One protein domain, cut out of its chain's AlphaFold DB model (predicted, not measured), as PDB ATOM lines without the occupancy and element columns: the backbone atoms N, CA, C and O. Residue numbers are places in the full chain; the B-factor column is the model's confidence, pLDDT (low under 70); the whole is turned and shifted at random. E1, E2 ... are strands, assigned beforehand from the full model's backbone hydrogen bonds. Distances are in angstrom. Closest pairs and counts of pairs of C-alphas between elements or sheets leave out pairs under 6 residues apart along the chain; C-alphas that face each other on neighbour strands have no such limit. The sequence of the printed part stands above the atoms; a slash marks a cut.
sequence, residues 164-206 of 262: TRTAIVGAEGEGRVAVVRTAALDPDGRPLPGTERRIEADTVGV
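AT A GLANCE: This is residues 164 to 206 of the 262 residues of an uncharacterized protein of Streptomyces sp. KY70 (UniProt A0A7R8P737). The domain is a single small sheet of three antiparallel strands, E1, E2 and E3, drawn out lengthwise by the loop between E1 and E2 at one end and the long loop of residues 185 to 196 at the other. After E3 the printed part turns away from the sheet into the short strand E4, which pairs with no named strand. The printed part has 43 residues and no named helix; its four strands follow as E1, E2, E3, E4, the sheet's order is E1 - E2 - E3, and the class is all strand, with 20 of the 43 residues in named elements, under half. It is only just compact, close to loose, with a radius of gyration of the C-alphas of 10.9 A, and its outline is elongated, 33 by 20 by 13 A.

HOW THE PARTS SIT: E1, residues 166 to 172, and E2, residues 179 to 184, form an antiparallel hairpin at 154 degrees; N 169 and O 181 are within hydrogen-bond range at 2.9 A, as are N 181 and O 170 at 2.8 A. E2 and E3, residues 197 to 200, form a second antiparallel hairpin at 150 degrees, with N 182 and O 197 at 2.9 A. The three strands make a meander, each the antiparallel neighbour of the one before; E1 and E3 are edge strands. E4, residues 204 to 206, is apart from E1 and E3; its closest C-alphas with E2, those of Val 204 and Val 180, are 7.9 A apart.

IN THESE COORDINATES: E1 begins at C-alpha 166 (192.202, 206.307, 265.364) and is 17.6 A long. E2 is 16.8 A long and ends at C-alpha 184 (188.681, 204.185, 263.924). E3 is 10.1 A long. E4, 6.4 A, ends at C-alpha 206 (203.836, 204.762, 269.366).

THE WHOLE: The two C-alphas farthest apart, those of Gly 175 and Pro 187, are 34.0 A apart. The link from E2 to E3 is long, that from E1 to E2 short, and that from E3 to E4 tight. The printed part has no cut, and no printed residue is under 70 in pLDDT.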
ATOM      1  N   THR A 164     192.153 212.057 265.504       87.69
ATOM      2  CA  THR A 164     191.591 211.669 266.802       87.69
ATOM      3  C   THR A 164     190.824 210.353 266.662       87.69
ATOM      4  O   THR A 164     190.334 210.045 265.577       87.69
ATOM      5  N   ARG A 165     190.711 209.573 267.748       92.50
ATOM      6  CA  ARG A 165     189.971 208.289 267.784       92.50
ATOM      7  C   ARG A 165     190.368 207.300 266.679       92.50
ATOM      8  O   ARG A 165     189.534 206.602 266.121       92.50
ATOM      9  N   THR A 166     191.646 207.269 266.319       95.75
ATOM     10  CA  THR A 166     192.202 206.307 265.364       95.75
ATOM     11  C   THR A 166     193.410 205.647 266.007       95.75
ATOM     12  O   THR A 166     194.282 206.350 266.523       95.75
ATOM     13  N   ALA A 167     193.480 204.320 265.954       95.88
ATOM     14  CA  ALA A 167     194.608 203.554 266.474       95.88
ATOM     15  C   ALA A 167     195.259 202.704 265.389       95.88
ATOM     16  O   ALA A 167     194.668 202.410 264.351       95.88
ATOM     17  N   ILE A 168     196.505 202.319 265.652       96.31
ATOM     18  CA  ILE A 168     197.230 201.342 264.845       96.31
ATOM     19  C   ILE A 168     196.772 199.953 265.283       96.31
ATOM     20  O   ILE A 168     196.920 199.602 266.449       96.31
ATOM     21  N   VAL A 169     196.237 199.181 264.341       96.94
ATOM     22  CA  VAL A 169     195.723 197.818 264.563       96.94
ATOM     23  C   VAL A 169     196.625 196.742 263.961       96.94
ATOM     24  O   VAL A 169     196.453 195.561 264.236       96.94
ATOM     25  N   GLY A 170     197.606 197.137 263.148       96.81
ATOM     26  CA  GLY A 170     198.597 196.226 262.590       96.81
ATOM     27  C   GLY A 170     199.750 196.963 261.920       96.81
ATOM     28  O   GLY A 170     199.613 198.115 261.503       96.81
ATOM     29  N   ALA A 171     200.887 196.287 261.810       97.38
ATOM     30  CA  ALA A 171     202.039 196.731 261.038       97.38
ATOM     31  C   ALA A 171     202.569 195.543 260.233       97.38
ATOM     32  O   ALA A 171     202.660 194.432 260.750       97.38
ATOM     33  N   GLU A 172     202.893 195.785 258.971       97.88
ATOM     34  CA  GLU A 172     203.282 194.768 258.002       97.88
ATOM     35  C   GLU A 172     204.625 195.137 257.367       97.88
ATOM     36  O   GLU A 172     204.924 196.318 257.144       97.88
ATOM     37  N   GLY A 173     205.415 194.113 257.051       96.69
ATOM     38  CA  GLY A 173     206.649 194.222 256.282       96.69
ATOM     39  C   GLY A 173     207.683 193.158 256.659       96.69
ATOM     40  O   GLY A 173     207.608 192.534 257.717       96.69
ATOM     41  N   GLU A 174     208.652 192.947 255.771       95.62
ATOM     42  CA  GLU A 174     209.729 191.971 255.953       95.62
ATOM     43  C   GLU A 174     210.949 192.646 256.586       95.62
ATOM     44  O   GLU A 174     211.639 193.454 255.963       95.62
ATOM     45  N   GLY A 175     211.186 192.381 257.872       96.19
ATOM     46  CA  GLY A 175     212.322 192.928 258.629       96.19
ATOM     47  C   GLY A 175     212.245 194.430 258.953       96.19
ATOM     48  O   GLY A 175     212.966 194.903 259.831       96.19
ATOM     49  N   ARG A 176     211.352 195.182 258.302       95.62
ATOM     50  CA  ARG A 176     211.039 196.595 258.567       95.62
ATOM     51  C   ARG A 176     209.571 196.874 258.278       95.62
ATOM     52  O   ARG A 176     208.971 196.203 257.448       95.62
ATOM     53  N   VAL A 177     209.017 197.902 258.918       97.44
ATOM     54  CA  VAL A 177     207.666 198.375 258.593       97.44
ATOM     55  C   VAL A 177     207.654 198.903 257.157       97.44
ATOM     56  O   VAL A 177     208.519 199.698 256.773       97.44
ATOM     57  N   ALA A 178     206.674 198.447 256.385       97.44
ATOM     58  CA  ALA A 178     206.340 198.966 255.064       97.44
ATOM     59  C   ALA A 178     204.909 199.523 255.032       97.44
ATOM     60  O   ALA A 178     204.655 200.558 254.414       97.44
ATOM     61  N   VAL A 179     203.978 198.871 255.738       97.75
ATOM     62  CA  VAL A 179     202.567 199.266 255.789       97.75
ATOM     63  C   VAL A 179     202.069 199.262 257.230       97.75
ATOM     64  O   VAL A 179     202.389 198.381 258.024       97.75
ATOM     65  N   VAL A 180     201.255 200.254 257.568       97.69
ATOM     66  CA  VAL A 180     200.564 200.371 258.852       97.69
ATOM     67  C   VAL A 180     199.071 200.304 258.596       97.69
ATOM     68  O   VAL A 180     198.544 201.036 257.756       97.69
ATOM     69  N   ARG A 181     198.379 199.449 259.343       97.38
ATOM     70  CA  ARG A 181     196.921 199.401 259.372       97.38
ATOM     71  C   ARG A 181     196.412 200.232 260.535       97.38
ATOM     72  O   ARG A 181     196.816 200.027 261.679       97.38
ATOM     73  N   THR A 182     195.510 201.155 260.240       97.62
ATOM     74  CA  THR A 182     194.821 201.974 261.241       97.62
ATOM     75  C   THR A 182     193.324 201.755 261.168       97.62
ATOM     76  O   THR A 182     192.821 201.605 260.062       97.62
ATOM     77  N   ALA A 183     192.619 201.814 262.291       97.88
ATOM     78  CA  ALA A 183     191.157 201.772 262.341       97.88
ATOM     79  C   ALA A 183     190.627 202.899 263.234       97.88
ATOM     80  O   ALA A 183     191.331 203.352 264.146       97.88
ATOM     81  N   ALA A 184     189.401 203.350 262.973       97.19
ATOM     82  CA  ALA A 184     188.681 204.185 263.924       97.19
ATOM     83  C   ALA A 184     188.360 203.364 265.182       97.19
ATOM     84  O   ALA A 184     188.207 202.146 265.107       97.19
ATOM     85  N   LEU A 185     188.289 204.029 266.331       97.19
ATOM     86  CA  LEU A 185     187.912 203.411 267.598       97.19
ATOM     87  C   LEU A 185     186.492 203.814 267.994       97.19
ATOM     88  O   LEU A 185     186.111 204.981 267.840       97.19
ATOM     89  N   ASP A 186     185.748 202.860 268.541       95.88
ATOM     90  CA  ASP A 186     184.480 203.112 269.220       95.88
ATOM     91  C   ASP A 186     184.704 203.829 270.578       95.88
ATOM     92  O   ASP A 186     185.853 204.064 270.983       95.88
ATOM     93  N   PRO A 187     183.635 204.247 271.285       96.19
ATOM     94  CA  PRO A 187     183.759 204.857 272.610       96.19
ATOM     95  C   PRO A 187     184.439 203.967 273.664       96.19
ATOM     96  O   PRO A 187     185.055 204.506 274.583       96.19
ATOM     97  N   ASP A 188     184.380 202.642 273.508       95.38
ATOM     98  CA  ASP A 188     185.016 201.654 274.388       95.38
ATOM     99  C   ASP A 188     186.490 201.390 274.018       95.38
ATOM    100  O   ASP A 188     187.190 200.620 274.681       95.38
ATOM    101  N   GLY A 189     186.990 202.037 272.961       94.62
ATOM    102  CA  GLY A 189     188.358 201.898 272.474       94.62
ATOM    103  C   GLY A 189     188.600 200.656 271.614       94.62
ATOM    104  O   GLY A 189     189.762 200.310 271.379       94.62
ATOM    105  N   ARG A 190     187.555 199.981 271.129       96.00
ATOM    106  CA  ARG A 190     187.681 198.840 270.214       96.00
ATOM    107  C   ARG A 190     187.758 199.321 268.761       96.00
ATOM    108  O   ARG A 190     187.086 200.288 268.398       96.00
ATOM    109  N   PRO A 191     188.569 198.672 267.907       96.81
ATOM    110  CA  PRO A 191     188.581 198.959 266.477       96.81
ATOM    111  C   PRO A 191     187.205 198.741 265.845       96.81
ATOM    112  O   PRO A 191     186.616 197.676 266.009       96.81
ATOM    113  N   LEU A 192     186.727 199.729 265.091       96.94
ATOM    114  CA  LEU A 192     185.492 199.649 264.315       96.94
ATOM    115  C   LEU A 192     185.747 198.896 262.997       96.94
ATOM    116  O   LEU A 192     186.504 199.407 262.159       96.94
ATOM    117  N   PRO A 193     185.118 197.726 262.773       94.81
ATOM    118  CA  PRO A 193     185.254 196.987 261.520       94.81
ATOM    119  C   PRO A 193     184.814 197.825 260.314       94.81
ATOM    120  O   PRO A 193     183.869 198.608 260.399       94.81
ATOM    121  N   GLY A 194     185.506 197.682 259.185       97.06
ATOM    122  CA  GLY A 194     185.232 198.431 257.954       97.06
ATOM    123  C   GLY A 194     185.845 199.836 257.926       97.06
ATOM    124  O   GLY A 194     185.839 200.491 256.884       97.06
ATOM    125  N   THR A 195     186.417 200.307 259.039       97.38
ATOM    126  CA  THR A 195     187.135 201.592 259.096       97.38
ATOM    127  C   THR A 195     188.642 201.442 258.900       97.38
ATOM    128  O   THR A 195     189.386 202.428 258.994       97.38
ATOM    129  N   GLU A 196     189.115 200.223 258.625       97.12
ATOM    130  CA  GLU A 196     190.525 199.952 258.416       97.12
ATOM    131  C   GLU A 196     191.066 200.675 257.182       97.12
ATOM    132  O   GLU A 196     190.521 200.628 256.081       97.12
ATOM    133  N   ARG A 197     192.215 201.319 257.359       96.44
ATOM    134  CA  ARG A 197     192.980 201.955 256.289       96.44
ATOM    135  C   ARG A 197     194.413 201.461 256.327       96.44
ATOM    136  O   ARG A 197     195.002 201.342 257.401       96.44
ATOM    137  N   ARG A 198     194.975 201.208 255.147       97.38
ATOM    138  CA  ARG A 198     196.399 200.913 254.960       97.38
ATOM    139  C   ARG A 198     197.134 202.200 254.618       97.38
ATOM    140  O   ARG A 198     196.670 202.986 253.796       97.38
ATOM    141  N   ILE A 199     198.255 202.427 255.286       96.06
ATOM    142  CA  ILE A 199     199.112 203.592 255.085       96.06
ATOM    143  C   ILE A 199     200.533 203.085 254.880       96.06
ATOM    144  O   ILE A 199     201.070 202.400 255.747       96.06
ATOM    145  N   GLU A 200     201.149 203.445 253.760       97.06
ATOM    146  CA  GLU A 200     202.572 203.194 253.544       97.06
ATOM    147  C   GLU A 200     203.401 204.062 254.493       97.06
ATOM    148  O   GLU A 200     203.252 205.290 254.542       97.06
ATOM    149  N   ALA A 201     204.252 203.415 255.284       95.88
ATOM    150  CA  ALA A 201     205.137 204.080 256.224       95.88
ATOM    151  C   ALA A 201     206.383 203.230 256.466       95.88
ATOM    152  O   ALA A 201     206.304 202.020 256.652       95.88
ATOM    153  N   ASP A 202     207.537 203.888 256.527       96.69
ATOM    154  CA  ASP A 202     208.818 203.256 256.853       96.69
ATOM    155  C   ASP A 202     209.075 203.177 258.368       96.69
ATOM    156  O   ASP A 202     209.957 202.450 258.821       96.69
ATOM    157  N   THR A 203     208.312 203.945 259.153       94.88
ATOM    158  CA  THR A 203     208.526 204.131 260.588       94.88
ATOM    159  C   THR A 203     207.204 204.378 261.311       94.88
ATOM    160  O   THR A 203     206.378 205.178 260.861       94.88
ATOM    161  N   VAL A 204     207.047 203.769 262.490       96.00
ATOM    162  CA  VAL A 204     205.896 203.970 263.381       96.00
ATOM    163  C   VAL A 204     206.352 204.546 264.711       96.00
ATOM    164  O   VAL A 204     207.214 203.979 265.378       96.00
ATOM    165  N   GLY A 205     205.751 205.665 265.115       94.44
ATOM    166  CA  GLY A 205     205.897 206.197 266.468       94.44
ATOM    167  C   GLY A 205     204.684 205.841 267.316       94.44
ATOM    168  O   GLY A 205     203.577 206.277 266.993       94.44
ATOM    169  N   VAL A 206     204.895 205.104 268.408       92.69
ATOM    170  CA  VAL A 206     203.836 204.762 269.366       92.69
ATOM    171  C   VAL A 206     204.041 205.541 270.661       92.69
ATOM    172  O   VAL A 206     205.131 205.533 271.233       92.69
TER     173      VAL A 206